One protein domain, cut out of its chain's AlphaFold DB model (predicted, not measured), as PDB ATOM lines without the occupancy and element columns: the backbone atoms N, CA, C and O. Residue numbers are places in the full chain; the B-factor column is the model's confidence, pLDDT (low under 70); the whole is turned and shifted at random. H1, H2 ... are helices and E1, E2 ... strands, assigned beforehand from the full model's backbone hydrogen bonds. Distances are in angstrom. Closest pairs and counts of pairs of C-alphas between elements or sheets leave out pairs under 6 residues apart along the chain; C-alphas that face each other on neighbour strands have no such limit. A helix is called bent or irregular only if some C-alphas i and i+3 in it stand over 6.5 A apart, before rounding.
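This is residues 6 to 116 of the 121 residues of the protein "F pilus assembly Type-IV secretion system for plasmid transfer family protein" of Escherichia coli (UniProt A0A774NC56). This is an open, strung-out chain of separate helices with a small hairpin of two strands, E1 and E2, near the middle. H1 sticks out at one end of the long axis and H4 at the other, where the long links at residues 60 to 76 and 91 to 104 run out to H4 and back in a wide loop that leads to H5. The printed part has 111 residues, with five named helices and two named strands in the order H1, H2, H3, E1, E2, H4, H5; the two-stranded sheet is antiparallel and the class is mostly helix. The whole is extended, with a radius of gyration of the C-alphas of 21.9 A, and elongated, spanning 70 by 39 by 22 A.

H1, residues 6 to 19, is apart from H2, residues 26 to 35, and a short link of 6 residues joins them. A tight link leads on to H3, residues 41 to 44, which is apart from H2. After another tight link comes E1, residues 47 to 51; the closest C-alphas of H3 and E1, those of Ser 42 and Arg 48, are 6.7 A apart. E1 forms a hairpin with E2, residues 56 to 59, antiparallel at 158 degrees between their directions. N 48 and O 58, at 2.8 A, and N 58 and O 49, also at 2.8 A, are within hydrogen-bond range. Residues 57 to 58 of E2 also pair, antiparallel, with residues 63 to 64. H4, residues 77 to 90, touches no helix, and H5, residues 105 to 116, is apart from H4, E1 and E2. Every O i to N i+4 pair is within hydrogen-bond range in H1, H2 and H4, against 6 of 8 in H5, while H3 is too short for such a pair.

H1 begins at C-alpha 6 (155.969, 133.325, 100.314) and is 19.8 A long from first to last C-alpha. H2 measures 14.1 A, H3 5.5 A, E1 11.6 A and E2 9.6 A. H4, 19.5 A long, begins at C-alpha 77 (91.832, 137.410, 75.075). H5 is 18.4 A long, ends at C-alpha 116 (108.320, 120.183, 78.953), and is irregular: C-alphas 106 and 109 are 7.2 A apart.

The two C-alphas farthest apart, those of Glu 7 and Ser 78, are 70.2 A apart. Residues 6 to 29, 35 to 41 and 74 to 94 stand free. The printed part has no cut; the links from E2 to H4, 17 residues, and from H4 to H5, 14 residues, are long. The mean pLDDT of the printed part is 72.3, and 48 residues are under 70, among them residues 19 to 49 and 102 to 112.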
ATOM      1  N   LEU A   6     156.556 134.543 100.868       76.88
ATOM      2  CA  LEU A   6     155.969 133.325 100.314       76.88
ATOM      3  C   LEU A   6     155.197 132.499 101.357       76.88
ATOM      4  O   LEU A   6     154.156 131.927 101.033       76.88
ATOM      5  N   GLU A   7     155.670 132.450 102.607       77.38
ATOM      6  CA  GLU A   7     154.970 131.743 103.688       77.38
ATOM      7  C   GLU A   7     153.695 132.481 104.090       77.38
ATOM      8  O   GLU A   7     152.654 131.851 104.254       77.38
ATOM      9  N   ALA A   8     153.741 133.815 104.151       77.94
ATOM     10  CA  ALA A   8     152.568 134.637 104.442       77.94
ATOM     11  C   ALA A   8     151.471 134.473 103.374       77.94
ATOM     12  O   ALA A   8     150.292 134.333 103.701       77.94
ATOM     13  N   VAL A   9     151.858 134.426 102.093       78.62
ATOM     14  CA  VAL A   9     150.926 134.182 100.981       78.62
ATOM     15  C   VAL A   9     150.359 132.763 101.038       78.62
ATOM     16  O   VAL A   9     149.152 132.579 100.903       78.62
ATOM     17  N   THR A  10     151.199 131.759 101.297       82.75
ATOM     18  CA  THR A  10     150.760 130.357 101.398       82.75
ATOM     19  C   THR A  10     149.790 130.158 102.563       82.75
ATOM     20  O   THR A  10     148.774 129.477 102.420       82.75
ATOM     21  N   GLN A  11     150.049 130.804 103.701       80.06
ATOM     22  CA  GLN A  11     149.155 130.785 104.854       80.06
ATOM     23  C   GLN A  11     147.811 131.448 104.527       80.06
ATOM     24  O   GLN A  11     146.771 130.857 104.804       80.06
ATOM     25  N   ALA A  12     147.818 132.610 103.868       75.69
ATOM     26  CA  ALA A  12     146.594 133.305 103.471       75.69
ATOM     27  C   ALA A  12     145.737 132.476 102.496       75.69
ATOM     28  O   ALA A  12     144.526 132.359 102.684       75.69
ATOM     29  N   VAL A  13     146.358 131.846 101.494       80.31
ATOM     30  CA  VAL A  13     145.660 130.975 100.535       80.31
ATOM     31  C   VAL A  13     145.054 129.761 101.239       80.31
ATOM     32  O   VAL A  13     143.886 129.446 101.018       80.31
ATOM     33  N   ASN A  14     145.796 129.116 102.138       78.75
ATOM     34  CA  ASN A  14     145.286 127.966 102.886       78.75
ATOM     35  C   ASN A  14     144.143 128.351 103.838       78.75
ATOM     36  O   ASN A  14     143.176 127.598 103.966       78.75
ATOM     37  N   SER A  15     144.205 129.532 104.458       73.31
ATOM     38  CA  SER A  15     143.108 130.067 105.271       73.31
ATOM     39  C   SER A  15     141.856 130.344 104.436       73.31
ATOM     40  O   SER A  15     140.764 129.975 104.858       73.31
ATOM     41  N   LEU A  16     142.000 130.910 103.234       71.19
ATOM     42  CA  LEU A  16     140.880 131.175 102.320       71.19
ATOM     43  C   LEU A  16     140.247 129.884 101.787       71.19
ATOM     44  O   LEU A  16     139.028 129.754 101.773       71.19
ATOM     45  N   VAL A  17     141.063 128.900 101.401       77.06
ATOM     46  CA  VAL A  17     140.585 127.583 100.944       77.06
ATOM     47  C   VAL A  17     139.884 126.823 102.069       77.06
ATOM     48  O   VAL A  17     138.924 126.102 101.816       77.06
ATOM     49  N   THR A  18     140.339 126.988 103.312       72.75
ATOM     50  CA  THR A  18     139.668 126.412 104.485       72.75
ATOM     51  C   THR A  18     138.345 127.125 104.762       72.75
ATOM     52  O   THR A  18     137.340 126.452 104.954       72.75
ATOM     53  N   ALA A  19     138.311 128.461 104.694       63.44
ATOM     54  CA  ALA A  19     137.088 129.248 104.865       63.44
ATOM     55  C   ALA A  19     136.021 128.917 103.807       63.44
ATOM     56  O   ALA A  19     134.849 128.805 104.139       63.44
ATOM     57  N   LEU A  20     136.433 128.671 102.559       62.16
ATOM     58  CA  LEU A  20     135.552 128.239 101.466       62.16
ATOM     59  C   LEU A  20     134.994 126.815 101.633       62.16
ATOM     60  O   LEU A  20     134.027 126.462 100.967       62.16
ATOM     61  N   LYS A  21     135.623 125.978 102.468       67.69
ATOM     62  CA  LYS A  21     135.202 124.591 102.739       67.69
ATOM     63  C   LYS A  21     134.379 124.446 104.017       67.69
ATOM     64  O   LYS A  21     133.873 123.354 104.273       67.69
ATOM     65  N   LEU A  22     134.280 125.498 104.832       64.94
ATOM     66  CA  LEU A  22     133.394 125.488 105.987       64.94
ATOM     67  C   LEU A  22     131.939 125.445 105.493       64.94
ATOM     68  O   LEU A  22     131.630 126.075 104.480       64.94
ATOM     69  N   PRO A  23     131.053 124.683 106.160       59.22
ATOM     70  CA  PRO A  23     129.630 124.719 105.853       59.22
ATOM     71  C   PRO A  23     129.138 126.165 105.939       59.22
ATOM     72  O   PRO A  23     129.628 126.928 106.770       59.22
ATOM     73  N   ASP A  24     128.210 126.532 105.057       59.00
ATOM     74  CA  ASP A  24     127.678 127.888 104.931       59.00
ATOM     75  C   ASP A  24     126.846 128.253 106.174       59.00
ATOM     76  O   ASP A  24     125.617 128.227 106.188       59.00
ATOM     77  N   GLU A  25     127.538 128.534 107.278       57.25
ATOM     78  CA  GLU A  25     126.957 128.956 108.548       57.25
ATOM     79  C   GLU A  25     126.573 130.440 108.520       57.25
ATOM     80  O   GLU A  25     126.251 131.004 109.561       57.25
ATOM     81  N   SER A  26     126.555 131.075 107.341       57.25
ATOM     82  CA  SER A  26     126.096 132.454 107.145       57.25
ATOM     83  C   SER A  26     124.710 132.686 107.741       57.25
ATOM     84  O   SER A  26     124.454 133.749 108.296       57.25
ATOM     85  N   VAL A  27     123.831 131.679 107.690       58.69
ATOM     86  CA  VAL A  27     122.492 131.733 108.294       58.69
ATOM     87  C   VAL A  27     122.577 131.833 109.822       58.69
ATOM     88  O   VAL A  27     122.034 132.770 110.395       58.69
ATOM     89  N   LYS A  28     123.348 130.957 110.482       62.31
ATOM     90  CA  LYS A  28     123.563 131.009 111.942       62.31
ATOM     91  C   LYS A  28     124.337 132.251 112.377       62.31
ATOM     92  O   LYS A  28     124.073 132.815 113.432       62.31
ATOM     93  N   ALA A  29     125.310 132.684 111.579       61.00
ATOM     94  CA  ALA A  29     126.052 133.909 111.828       61.00
ATOM     95  C   ALA A  29     125.122 135.124 111.736       61.00
ATOM     96  O   ALA A  29     125.199 135.989 112.598       61.00
ATOM     97  N   ASN A  30     124.205 135.168 110.766       61.56
ATOM     98  CA  ASN A  30     123.186 136.212 110.669       61.56
ATOM     99  C   ASN A  30     122.177 136.160 111.824       61.56
ATOM    100  O   ASN A  30     121.816 137.219 112.328       61.56
ATOM    101  N   GLU A  31     121.778 134.974 112.293       66.00
ATOM    102  CA  GLU A  31     120.941 134.815 113.495       66.00
ATOM    103  C   GLU A  31     121.644 135.386 114.738       66.00
ATOM    104  O   GLU A  31     121.107 136.266 115.411       66.00
ATOM    105  N   ILE A  32     122.892 134.976 114.991       64.81
ATOM    106  CA  ILE A  32     123.694 135.452 116.130       64.81
ATOM    107  C   ILE A  32     123.979 136.957 116.012       64.81
ATOM    108  O   ILE A  32     123.879 137.691 116.993       64.81
ATOM    109  N   LEU A  33     124.309 137.449 114.813       59.50
ATOM    110  CA  LEU A  33     124.517 138.877 114.558       59.50
ATOM    111  C   LEU A  33     123.218 139.677 114.712       59.50
ATOM    112  O   LEU A  33     123.281 140.833 115.130       59.50
ATOM    113  N   GLY A  34     122.066 139.088 114.383       59.38
ATOM    114  CA  GLY A  34     120.734 139.660 114.579       59.38
ATOM    115  C   GLY A  34     120.359 139.803 116.056       59.38
ATOM    116  O   GLY A  34     119.744 140.806 116.428       59.38
ATOM    117  N   GLU A  35     120.783 138.859 116.903       61.41
ATOM    118  CA  GLU A  35     120.636 138.948 118.364       61.41
ATOM    119  C   GLU A  35     121.600 139.957 119.010       61.41
ATOM    120  O   GLU A  35     121.319 140.507 120.080       61.41
ATOM    121  N   MET A  36     122.726 140.263 118.361       62.47
ATOM    122  CA  MET A  36     123.660 141.278 118.841       62.47
ATOM    123  C   MET A  36     123.170 142.700 118.510       62.47
ATOM    124  O   MET A  36     122.767 143.027 117.395       62.47
ATOM    125  N   SER A  37     123.251 143.610 119.486       55.72
ATOM    126  CA  SER A  37     122.791 145.008 119.377       55.72
ATOM    127  C   SER A  37     123.708 145.922 118.541       55.72
ATOM    128  O   SER A  37     123.890 147.097 118.856       55.72
ATOM    129  N   PHE A  38     124.287 145.418 117.449       59.81
ATOM    130  CA  PHE A  38     125.079 146.239 116.533       59.81
ATOM    131  C   PHE A  38     124.187 146.954 115.503       59.81
ATOM    132  O   PHE A  38     123.218 146.376 114.995       59.81
ATOM    133  N   PRO A  39     124.494 148.215 115.148       59.19
ATOM    134  CA  PRO A  39     123.832 148.889 114.040       59.19
ATOM    135  C   PRO A  39     124.233 148.196 112.731       59.19
ATOM    136  O   PRO A  39     125.358 148.329 112.258       59.19
ATOM    137  N   GLN A  40     123.313 147.423 112.160       60.44
ATOM    138  CA  GLN A  40     123.504 146.749 110.880       60.44
ATOM    139  C   GLN A  40     122.940 147.611 109.751       60.44
ATOM    140  O   GLN A  40     121.873 148.205 109.902       60.44
ATOM    141  N   PHE A  41     123.619 147.642 108.603       58.22
ATOM    142  CA  PHE A  41     123.133 148.353 107.413       58.22
ATOM    143  C   PHE A  41     121.772 147.820 106.930       58.22
ATOM    144  O   PHE A  41     120.961 148.583 106.418       58.22
ATOM    145  N   SER A  42     121.482 146.540 107.177       54.66
ATOM    146  CA  SER A  42     120.174 145.915 106.940       54.66
ATOM    147  C   SER A  42     119.019 146.616 107.665       54.66
ATOM    148  O   SER A  42     117.928 146.659 107.119       54.66
ATOM    149  N   ARG A  43     119.246 147.255 108.829       59.06
ATOM    150  CA  ARG A  43     118.225 148.074 109.526       59.06
ATOM    151  C   ARG A  43     117.822 149.338 108.756       59.06
ATOM    152  O   ARG A  43     116.843 149.975 109.124       59.06
ATOM    153  N   LEU A  44     118.595 149.746 107.748       59.69
ATOM    154  CA  LEU A  44     118.246 150.857 106.855       59.69
ATOM    155  C   LEU A  44     117.437 150.385 105.643       59.69
ATOM    156  O   LEU A  44     116.892 151.213 104.912       59.69
ATOM    157  N   LEU A  45     117.399 149.074 105.398       58.88
ATOM    158  CA  LEU A  45     116.698 148.487 104.272       58.88
ATOM    159  C   LEU A  45     115.277 148.102 104.714       58.88
ATOM    160  O   LEU A  45     115.108 147.550 105.796       58.88
ATOM    161  N   PRO A  46     114.240 148.345 103.892       56.84
ATOM    162  CA  PRO A  46     112.854 148.053 104.274       56.84
ATOM    163  C   PRO A  46     112.557 146.562 104.505       56.84
ATOM    164  O   PRO A  46     111.526 146.228 105.092       56.84
ATOM    165  N   TYR A  47     113.427 145.676 104.005       63.50
ATOM    166  CA  TYR A  47     113.323 144.226 104.128       63.50
ATOM    167  C   TYR A  47     114.255 143.733 105.243       63.50
ATOM    168  O   TYR A  47     115.435 144.086 105.264       63.50
ATOM    169  N   ARG A  48     113.734 142.921 106.170       64.81
ATOM    170  CA  ARG A  48     114.512 142.386 107.298       64.81
ATOM    171  C   ARG A  48     115.041 140.999 107.007       64.81
ATOM    172  O   ARG A  48     116.231 140.768 107.180       64.81
ATOM    173  N   ASP A  49     114.156 140.089 106.607       67.12
ATOM    174  CA  ASP A  49     114.512 138.678 106.491       67.12
ATOM    175  C   ASP A  49     113.547 137.889 105.594       67.12
ATOM    176  O   ASP A  49     112.404 138.296 105.370       67.12
ATOM    177  N   TYR A  50     114.006 136.744 105.093       70.38
ATOM    178  CA  TYR A  50     113.195 135.757 104.386       70.38
ATOM    179  C   TYR A  50     113.073 134.496 105.240       70.38
ATOM    180  O   TYR A  50     114.049 133.786 105.475       70.38
ATOM    181  N   ASN A  51     111.855 134.183 105.677       73.00
ATOM    182  CA  ASN A  51     111.603 132.987 106.465       73.00
ATOM    183  C   ASN A  51     111.411 131.782 105.527       73.00
ATOM    184  O   ASN A  51     110.384 131.665 104.860       73.00
ATOM    185  N   GLN A  52     112.395 130.876 105.503       70.44
ATOM    186  CA  GLN A  52     112.400 129.696 104.627       70.44
ATOM    187  C   GLN A  52     111.281 128.687 104.929       70.44
ATOM    188  O   GLN A  52     110.828 128.009 104.012       70.44
ATOM    189  N   GLU A  53     110.825 128.584 106.180       74.50
ATOM    190  CA  GLU A  53     109.781 127.634 106.589       74.50
ATOM    191  C   GLU A  53     108.395 128.068 106.094       74.50
ATOM    192  O   GLU A  53     107.610 127.256 105.610       74.50
ATOM    193  N   SER A  54     108.110 129.369 106.168       72.75
ATOM    194  CA  SER A  54     106.845 129.953 105.704       72.75
ATOM    195  C   SER A  54     106.866 130.386 104.235       72.75
ATOM    196  O   SER A  54     105.805 130.539 103.633       72.75
ATOM    197  N   GLY A  55     108.051 130.605 103.657       72.12
ATOM    198  CA  GLY A  55     108.222 131.179 102.320       72.12
ATOM    199  C   GLY A  55     107.871 132.670 102.233       72.12
ATOM    200  O   GLY A  55     107.588 133.177 101.146       72.12
ATOM    201  N   LEU A  56     107.841 133.375 103.371       76.06
ATOM    202  CA  LEU A  56     107.379 134.761 103.466       76.06
ATOM    203  C   LEU A  56     108.547 135.721 103.705       76.06
ATOM    204  O   LEU A  56     109.447 135.471 104.507       76.06
ATOM    205  N   PHE A  57     108.488 136.857 103.019       72.19
ATOM    206  CA  PHE A  57     109.383 137.985 103.220       72.19
ATOM    207  C   PHE A  57     108.853 138.853 104.356       72.19
ATOM    208  O   PHE A  57     107.703 139.310 104.333       72.19
ATOM    209  N   MET A  58     109.707 139.091 105.345       71.94
ATOM    210  CA  MET A  58     109.436 139.963 106.475       71.94
ATOM    211  C   MET A  58     110.056 141.335 106.206       71.94
ATOM    212  O   MET A  58     111.279 141.492 106.202       71.94
ATOM    213  N   ASN A  59     109.208 142.337 105.991       70.00
ATOM    214  CA  ASN A  59     109.607 143.743 105.970       70.00
ATOM    215  C   ASN A  59     109.460 144.343 107.372       70.00
ATOM    216  O   ASN A  59     108.908 143.716 108.276       70.00
ATOM    217  N   ASP A  60     109.898 145.589 107.554       67.06
ATOM    218  CA  ASP A  60     109.822 146.257 108.860       67.06
ATOM    219  C   ASP A  60     108.400 146.398 109.424       67.06
ATOM    220  O   ASP A  60     108.205 146.337 110.637       67.06
ATOM    221  N   THR A  61     107.398 146.567 108.559       68.69
ATOM    222  CA  THR A  61     105.999 146.778 108.974       68.69
ATOM    223  C   THR A  61     105.004 145.856 108.278       68.69
ATOM    224  O   THR A  61     103.811 145.911 108.572       68.69
ATOM    225  N   THR A  62     105.451 145.042 107.321       71.75
ATOM    226  CA  THR A  62     104.573 144.208 106.492       71.75
ATOM    227  C   THR A  62     105.176 142.832 106.282       71.75
ATOM    228  O   THR A  62     106.390 142.668 106.306       71.75
ATOM    229  N   LEU A  63     104.331 141.864 105.965       74.00
ATOM    230  CA  LEU A  63     104.749 140.530 105.573       74.00
ATOM    231  C   LEU A  63     104.130 140.211 104.212       74.00
ATOM    232  O   LEU A  63     102.981 140.571 103.954       74.00
ATOM    233  N   GLY A  64     104.913 139.608 103.326       74.25
ATOM    234  CA  GLY A  64     104.510 139.369 101.946       74.25
ATOM    235  C   GLY A  64     105.156 138.124 101.362       74.25
ATOM    236  O   GLY A  64     105.968 137.467 102.001       74.25
ATOM    237  N   PHE A  65     104.788 137.800 100.133       77.94
ATOM    238  CA  PHE A  65     105.361 136.694  99.377       77.94
ATOM    239  C   PHE A  65     105.717 137.177  97.975       77.94
ATOM    240  O   PHE A  65     105.140 138.146  97.479       77.94
ATOM    241  N   MET A  66     106.660 136.489  97.338       79.12
ATOM    242  CA  MET A  66     106.979 136.700  95.933       79.12
ATOM    243  C   MET A  66     106.559 135.462  95.153       79.12
ATOM    244  O   MET A  66     106.894 134.345  95.538       79.12
ATOM    245  N   LEU A  67     105.817 135.665  94.067       78.38
ATOM    246  CA  LEU A  67     105.449 134.597  93.147       78.38
ATOM    247  C   LEU A  67     106.327 134.697  91.901       78.38
ATOM    248  O   LEU A  67     106.272 135.694  91.182       78.38
ATOM    249  N   GLU A  68     107.118 133.659  91.644       78.56
ATOM    250  CA  GLU A  68     107.794 133.480  90.360       78.56
ATOM    251  C   GLU A  68     106.832 132.764  89.405       78.56
ATOM    252  O   GLU A  68     106.317 131.690  89.716       78.56
ATOM    253  N   ALA A  69     106.565 133.372  88.249       75.12
ATOM    254  CA  ALA A  69     105.735 132.787  87.205       75.12
ATOM    255  C   ALA A  69     106.444 132.915  85.855       75.12
ATOM    256  O   ALA A  69     106.988 133.970  85.526       75.12
ATOM    257  N   ILE A  70     106.419 131.841  85.068       73.44
ATOM    258  CA  ILE A  70     106.995 131.821  83.723       73.44
ATOM    259  C   ILE A  70     105.889 132.199  82.731       73.44
ATOM    260  O   ILE A  70     104.870 131.506  82.675       73.44
ATOM    261  N   PRO A  71     106.052 133.283  81.948       69.69
ATOM    262  CA  PRO A  71     105.083 133.623  80.922       69.69
ATOM    263  C   PRO A  71     105.140 132.570  79.813       69.69
ATOM    264  O   PRO A  71     106.192 132.327  79.222       69.69
ATOM    265  N   ILE A  72     103.997 131.958  79.527       71.38
ATOM    266  CA  ILE A  72     103.848 131.011  78.422       71.38
ATOM    267  C   ILE A  72     103.336 131.730  77.172       71.38
ATOM    268  O   ILE A  72     102.598 132.717  77.254       71.38
ATOM    269  N   ASN A  73     103.715 131.233  75.997       72.56
ATOM    270  CA  ASN A  73     103.100 131.645  74.742       72.56
ATOM    271  C   ASN A  73     101.701 131.016  74.608       72.56
ATOM    272  O   ASN A  73     101.453 129.919  75.097       72.56
ATOM    273  N   GLY A  74     100.780 131.705  73.929       75.62
ATOM    274  CA  GLY A  74      99.421 131.192  73.697       75.62
ATOM    275  C   GLY A  74      98.337 131.759  74.616       75.62
ATOM    276  O   GLY A  74      97.243 131.202  74.676       75.62
ATOM    277  N   ALA A  75      98.595 132.875  75.306       78.06
ATOM    278  CA  ALA A  75      97.526 133.621  75.964       78.06
ATOM    279  C   ALA A  75      96.489 134.098  74.927       78.06
ATOM    280  O   ALA A  75      96.846 134.701  73.913       78.06
ATOM    281  N   ASN A  76      95.211 133.828  75.188       84.94
ATOM    282  CA  ASN A  76      94.085 134.349  74.416       84.94
ATOM    283  C   ASN A  76      93.440 135.542  75.148       84.94
ATOM    284  O   ASN A  76      93.755 135.812  76.308       84.94
ATOM    285  N   GLU A  77      92.521 136.247  74.485       88.38
ATOM    286  CA  GLU A  77      91.832 137.410  75.075       88.38
ATOM    287  C   GLU A  77      91.137 137.063  76.400       88.38
ATOM    288  O   GLU A  77      91.234 137.817  77.363       88.38
ATOM    289  N   SER A  78      90.545 135.869  76.501       87.69
ATOM    290  CA  SER A  78      89.881 135.411  77.726       87.69
ATOM    291  C   SER A  78      90.833 135.306  78.927       87.69
ATOM    292  O   SER A  78      90.452 135.672  80.038       87.69
ATOM    293  N   ILE A  79      92.077 134.854  78.730       86.31
ATOM    294  CA  ILE A  79      93.090 134.792  79.800       86.31
ATOM    295  C   ILE A  79      93.493 136.203  80.242       86.31
ATOM    296  O   ILE A  79      93.655 136.452  81.437       86.31
ATOM    297  N   VAL A  80      93.622 137.134  79.293       86.69
ATOM    298  CA  VAL A  80      93.944 138.538  79.587       86.69
ATOM    299  C   VAL A  80      92.824 139.185  80.404       86.69
ATOM    300  O   VAL A  80      93.098 139.825  81.421       86.69
ATOM    301  N   GLU A  81      91.566 138.964  80.019       91.31
ATOM    302  CA  GLU A  81      90.398 139.452  80.759       91.31
ATOM    303  C   GLU A  81      90.303 138.841  82.162       91.31
ATOM    304  O   GLU A  81      90.038 139.553  83.133       91.31
ATOM    305  N   ALA A  82      90.564 137.537  82.299       90.06
ATOM    306  CA  ALA A  82      90.566 136.869  83.596       90.06
ATOM    307  C   ALA A  82      91.642 137.442  84.533       90.06
ATOM    308  O   ALA A  82      91.376 137.651  85.721       90.06
ATOM    309  N   LEU A  83      92.836 137.742  84.007       88.06
ATOM    310  CA  LEU A  83      93.919 138.351  84.775       88.06
ATOM    311  C   LEU A  83      93.573 139.782  85.216       88.06
ATOM    312  O   LEU A  83      93.750 140.112  86.390       88.06
ATOM    313  N   ASP A  84      93.032 140.615  84.318       89.81
ATOM    314  CA  ASP A  84      92.570 141.970  84.664       89.81
ATOM    315  C   ASP A  84      91.466 141.919  85.733       89.81
ATOM    316  O   ASP A  84      91.529 142.623  86.746       89.81
ATOM    317  N   HIS A  85      90.496 141.015  85.578       94.00
ATOM    318  CA  HIS A  85      89.433 140.833  86.558       94.00
ATOM    319  C   HIS A  85      89.970 140.381  87.923       94.00
ATOM    320  O   HIS A  85      89.538 140.891  88.963       94.00
ATOM    321  N   MET A  86      90.931 139.455  87.944       89.81
ATOM    322  CA  MET A  86      91.579 139.002  89.173       89.81
ATOM    323  C   MET A  86      92.281 140.162  89.885       89.81
ATOM    324  O   MET A  86      92.058 140.362  91.081       89.81
ATOM    325  N   LEU A  87      93.071 140.963  89.163       86.88
ATOM    326  CA  LEU A  87      93.771 142.118  89.733       86.88
ATOM    327  C   LEU A  87      92.796 143.156  90.301       86.88
ATOM    328  O   LEU A  87      93.053 143.724  91.360       86.88
ATOM    329  N   ARG A  88      91.646 143.374  89.651       88.25
ATOM    330  CA  ARG A  88      90.626 144.322  90.131       88.25
ATOM    331  C   ARG A  88      89.851 143.836  91.350       88.25
ATOM    332  O   ARG A  88      89.448 144.655  92.173       88.25
ATOM    333  N   THR A  89      89.572 142.535  91.432       91.56
ATOM    334  CA  THR A  89      88.630 141.989  92.423       91.56
ATOM    335  C   THR A  89      89.298 141.323  93.615       91.56
ATOM    336  O   THR A  89      88.740 141.356  94.711       91.56
ATOM    337  N   LYS A  90      90.461 140.695  93.417       88.56
ATOM    338  CA  LYS A  90      91.148 139.908  94.449       88.56
ATOM    339  C   LYS A  90      92.277 140.668  95.121       88.56
ATOM    340  O   LYS A  90      92.615 140.324  96.250       88.56
ATOM    341  N   LEU A  91      92.843 141.686  94.469       86.00
ATOM    342  CA  LEU A  91      93.906 142.480  95.071       86.00
ATOM    343  C   LEU A  91      93.316 143.449  96.112       86.00
ATOM    344  O   LEU A  91      92.494 144.304  95.759       86.00
ATOM    345  N   PRO A  92      93.706 143.350  97.393       85.06
ATOM    346  CA  PRO A  92      93.218 144.260  98.419       85.06
ATOM    347  C   PRO A  92      93.727 145.686  98.179       85.06
ATOM    348  O   PRO A  92      94.859 145.904  97.745       85.06
ATOM    349  N   ARG A  93      92.901 146.684  98.500       84.06
ATOM    350  CA  ARG A  93      93.306 148.093  98.390       84.06
ATOM    351  C   ARG A  93      94.331 148.446  99.467       84.06
ATOM    352  O   ARG A  93      94.215 147.996 100.601       84.06
ATOM    353  N   GLY A  94      95.288 149.303  99.114       82.75
ATOM    354  CA  GLY A  94      96.312 149.790 100.046       82.75
ATOM    355  C   GLY A  94      97.454 148.805 100.314       82.75
ATOM    356  O   GLY A  94      98.289 149.086 101.166       82.75
ATOM    357  N   VAL A  95      97.509 147.678  99.596       81.75
ATOM    358  CA  VAL A  95      98.620 146.721  99.674       81.75
ATOM    359  C   VAL A  95      99.630 147.019  98.558       81.75
ATOM    360  O   VAL A  95      99.218 147.173  97.404       81.75
ATOM    361  N   PRO A  96     100.938 147.112  98.861       79.69
ATOM    362  CA  PRO A  96     101.962 147.262  97.835       79.69
ATOM    363  C   PRO A  96     102.037 145.993  96.978       79.69
ATOM    364  O   PRO A  96     102.247 144.895  97.488       79.69
ATOM    365  N   PHE A  97     101.878 146.154  95.666       82.25
ATOM    366  CA  PHE A  97     101.994 145.087  94.675       82.25
ATOM    367  C   PHE A  97     102.974 145.522  93.586       82.25
ATOM    368  O   PHE A  97     102.871 146.636  93.068       82.25
ATOM    369  N   CYS A  98     103.927 144.656  93.248       81.56
ATOM    370  CA  CYS A  98     104.916 144.913  92.210       81.56
ATOM    371  C   CYS A  98     105.027 143.703  91.282       81.56
ATOM    372  O   CYS A  98     104.994 142.560  91.736       81.56
ATOM    373  N   ILE A  99     105.172 143.969  89.985       82.88
ATOM    374  CA  ILE A  99     105.485 142.957  88.978       82.88
ATOM    375  C   ILE A  99     106.907 143.229  88.502       82.88
ATOM    376  O   ILE A  99     107.181 144.275  87.912       82.88
ATOM    377  N   HIS A 100     107.801 142.274  88.738       78.62
ATOM    378  CA  HIS A 100     109.171 142.318  88.244       78.62
ATOM    379  C   HIS A 100     109.280 141.446  86.996       78.62
ATOM    380  O   HIS A 100     109.215 140.222  87.075       78.62
ATOM    381  N   LEU A 101     109.442 142.076  85.833       76.19
ATOM    382  CA  LEU A 101     109.721 141.360  84.593       76.19
ATOM    383  C   LEU A 101     111.235 141.178  84.467       76.19
ATOM    384  O   LEU A 101     111.967 142.147  84.279       76.19
ATOM    385  N   MET A 102     111.701 139.936  84.577       68.31
ATOM    386  CA  MET A 102     113.105 139.587  84.377       68.31
ATOM    387  C   MET A 102     113.270 138.902  83.021       68.31
ATOM    388  O   MET A 102     112.711 137.836  82.782       68.31
ATOM    389  N   SER A 103     114.067 139.503  82.139       66.50
ATOM    390  CA  SER A 103     114.556 138.843  80.929       66.50
ATOM    391  C   SER A 103     116.027 138.507  81.135       66.50
ATOM    392  O   SER A 103     116.837 139.390  81.414       66.50
ATOM    393  N   SER A 104     116.375 137.226  81.047       69.31
ATOM    394  CA  SER A 104     117.755 136.758  81.145       69.31
ATOM    395  C   SER A 104     118.008 135.711  80.072       69.31
ATOM    396  O   SER A 104     117.204 134.808  79.866       69.31
ATOM    397  N   GLN A 105     119.146 135.805  79.389       67.06
ATOM    398  CA  GLN A 105     119.536 134.791  78.405       67.06
ATOM    399  C   GLN A 105     119.875 133.445  79.064       67.06
ATOM    400  O   GLN A 105     119.885 132.419  78.395       67.06
ATOM    401  N   LEU A 106     120.109 133.436  80.380       68.12
ATOM    402  CA  LEU A 106     120.466 132.244  81.151       68.12
ATOM    403  C   LEU A 106     119.252 131.489  81.708       68.12
ATOM    404  O   LEU A 106     119.416 130.414  82.273       68.12
ATOM    405  N   VAL A 107     118.035 132.036  81.584       63.50
ATOM    406  CA  VAL A 107     116.821 131.339  82.051       63.50
ATOM    407  C   VAL A 107     116.191 130.453  80.976       63.50
ATOM    408  O   VAL A 107     115.195 129.798  81.264       63.50
ATOM    409  N   GLY A 108     116.785 130.387  79.776       64.75
ATOM    410  CA  GLY A 108     116.314 129.554  78.664       64.75
ATOM    411  C   GLY A 108     116.090 128.100  79.078       64.75
ATOM    412  O   GLY A 108     114.972 127.609  78.965       64.75
ATOM    413  N   ASP A 109     117.097 127.468  79.685       69.25
ATOM    414  CA  ASP A 109     117.025 126.062  80.109       69.25
ATOM    415  C   ASP A 109     115.947 125.815  81.181       69.25
ATOM    416  O   ASP A 109     115.312 124.761  81.205       69.25
ATOM    417  N   ARG A 110     115.711 126.792  82.073       64.25
ATOM    418  CA  ARG A 110     114.682 126.705  83.128       64.25
ATOM    419  C   ARG A 110     113.275 126.859  82.554       64.25
ATOM    420  O   ARG A 110     112.370 126.140  82.970       64.25
ATOM    421  N   ILE A 111     113.103 127.775  81.600       62.56
ATOM    422  CA  ILE A 111     111.844 127.970  80.871       62.56
ATOM    423  C   ILE A 111     111.544 126.733  80.029       62.56
ATOM    424  O   ILE A 111     110.441 126.202  80.103       62.56
ATOM    425  N   GLU A 112     112.531 126.230  79.287       67.31
ATOM    426  CA  GLU A 112     112.390 125.017  78.487       67.31
ATOM    427  C   GLU A 112     112.021 123.826  79.370       67.31
ATOM    428  O   GLU A 112     111.068 123.128  79.049       67.31
ATOM    429  N   TYR A 113     112.688 123.644  80.518       70.31
ATOM    430  CA  TYR A 113     112.332 122.625  81.507       70.31
ATOM    431  C   TYR A 113     110.884 122.753  82.004       70.31
ATOM    432  O   TYR A 113     110.158 121.761  81.983       70.31
ATOM    433  N   GLY A 114     110.442 123.955  82.394       62.91
ATOM    434  CA  GLY A 114     109.067 124.197  82.855       62.91
ATOM    435  C   GLY A 114     107.998 124.008  81.771       62.91
ATOM    436  O   GLY A 114     106.861 123.664  82.079       62.91
ATOM    437  N   LEU A 115     108.360 124.181  80.496       63.88
ATOM    438  CA  LEU A 115     107.474 123.968  79.349       63.88
ATOM    439  C   LEU A 115     107.415 122.503  78.875       63.88
ATOM    440  O   LEU A 115     106.546 122.179  78.067       63.88
ATOM    441  N   ARG A 116     108.282 121.604  79.375       65.56
ATOM    442  CA  ARG A 116     108.320 120.183  78.953       65.56
ATOM    443  C   ARG A 116     107.011 119.441  79.196       65.56
ATOM    444  O   ARG A 116     106.667 118.557  78.423       65.56
TER     445      ARG A 116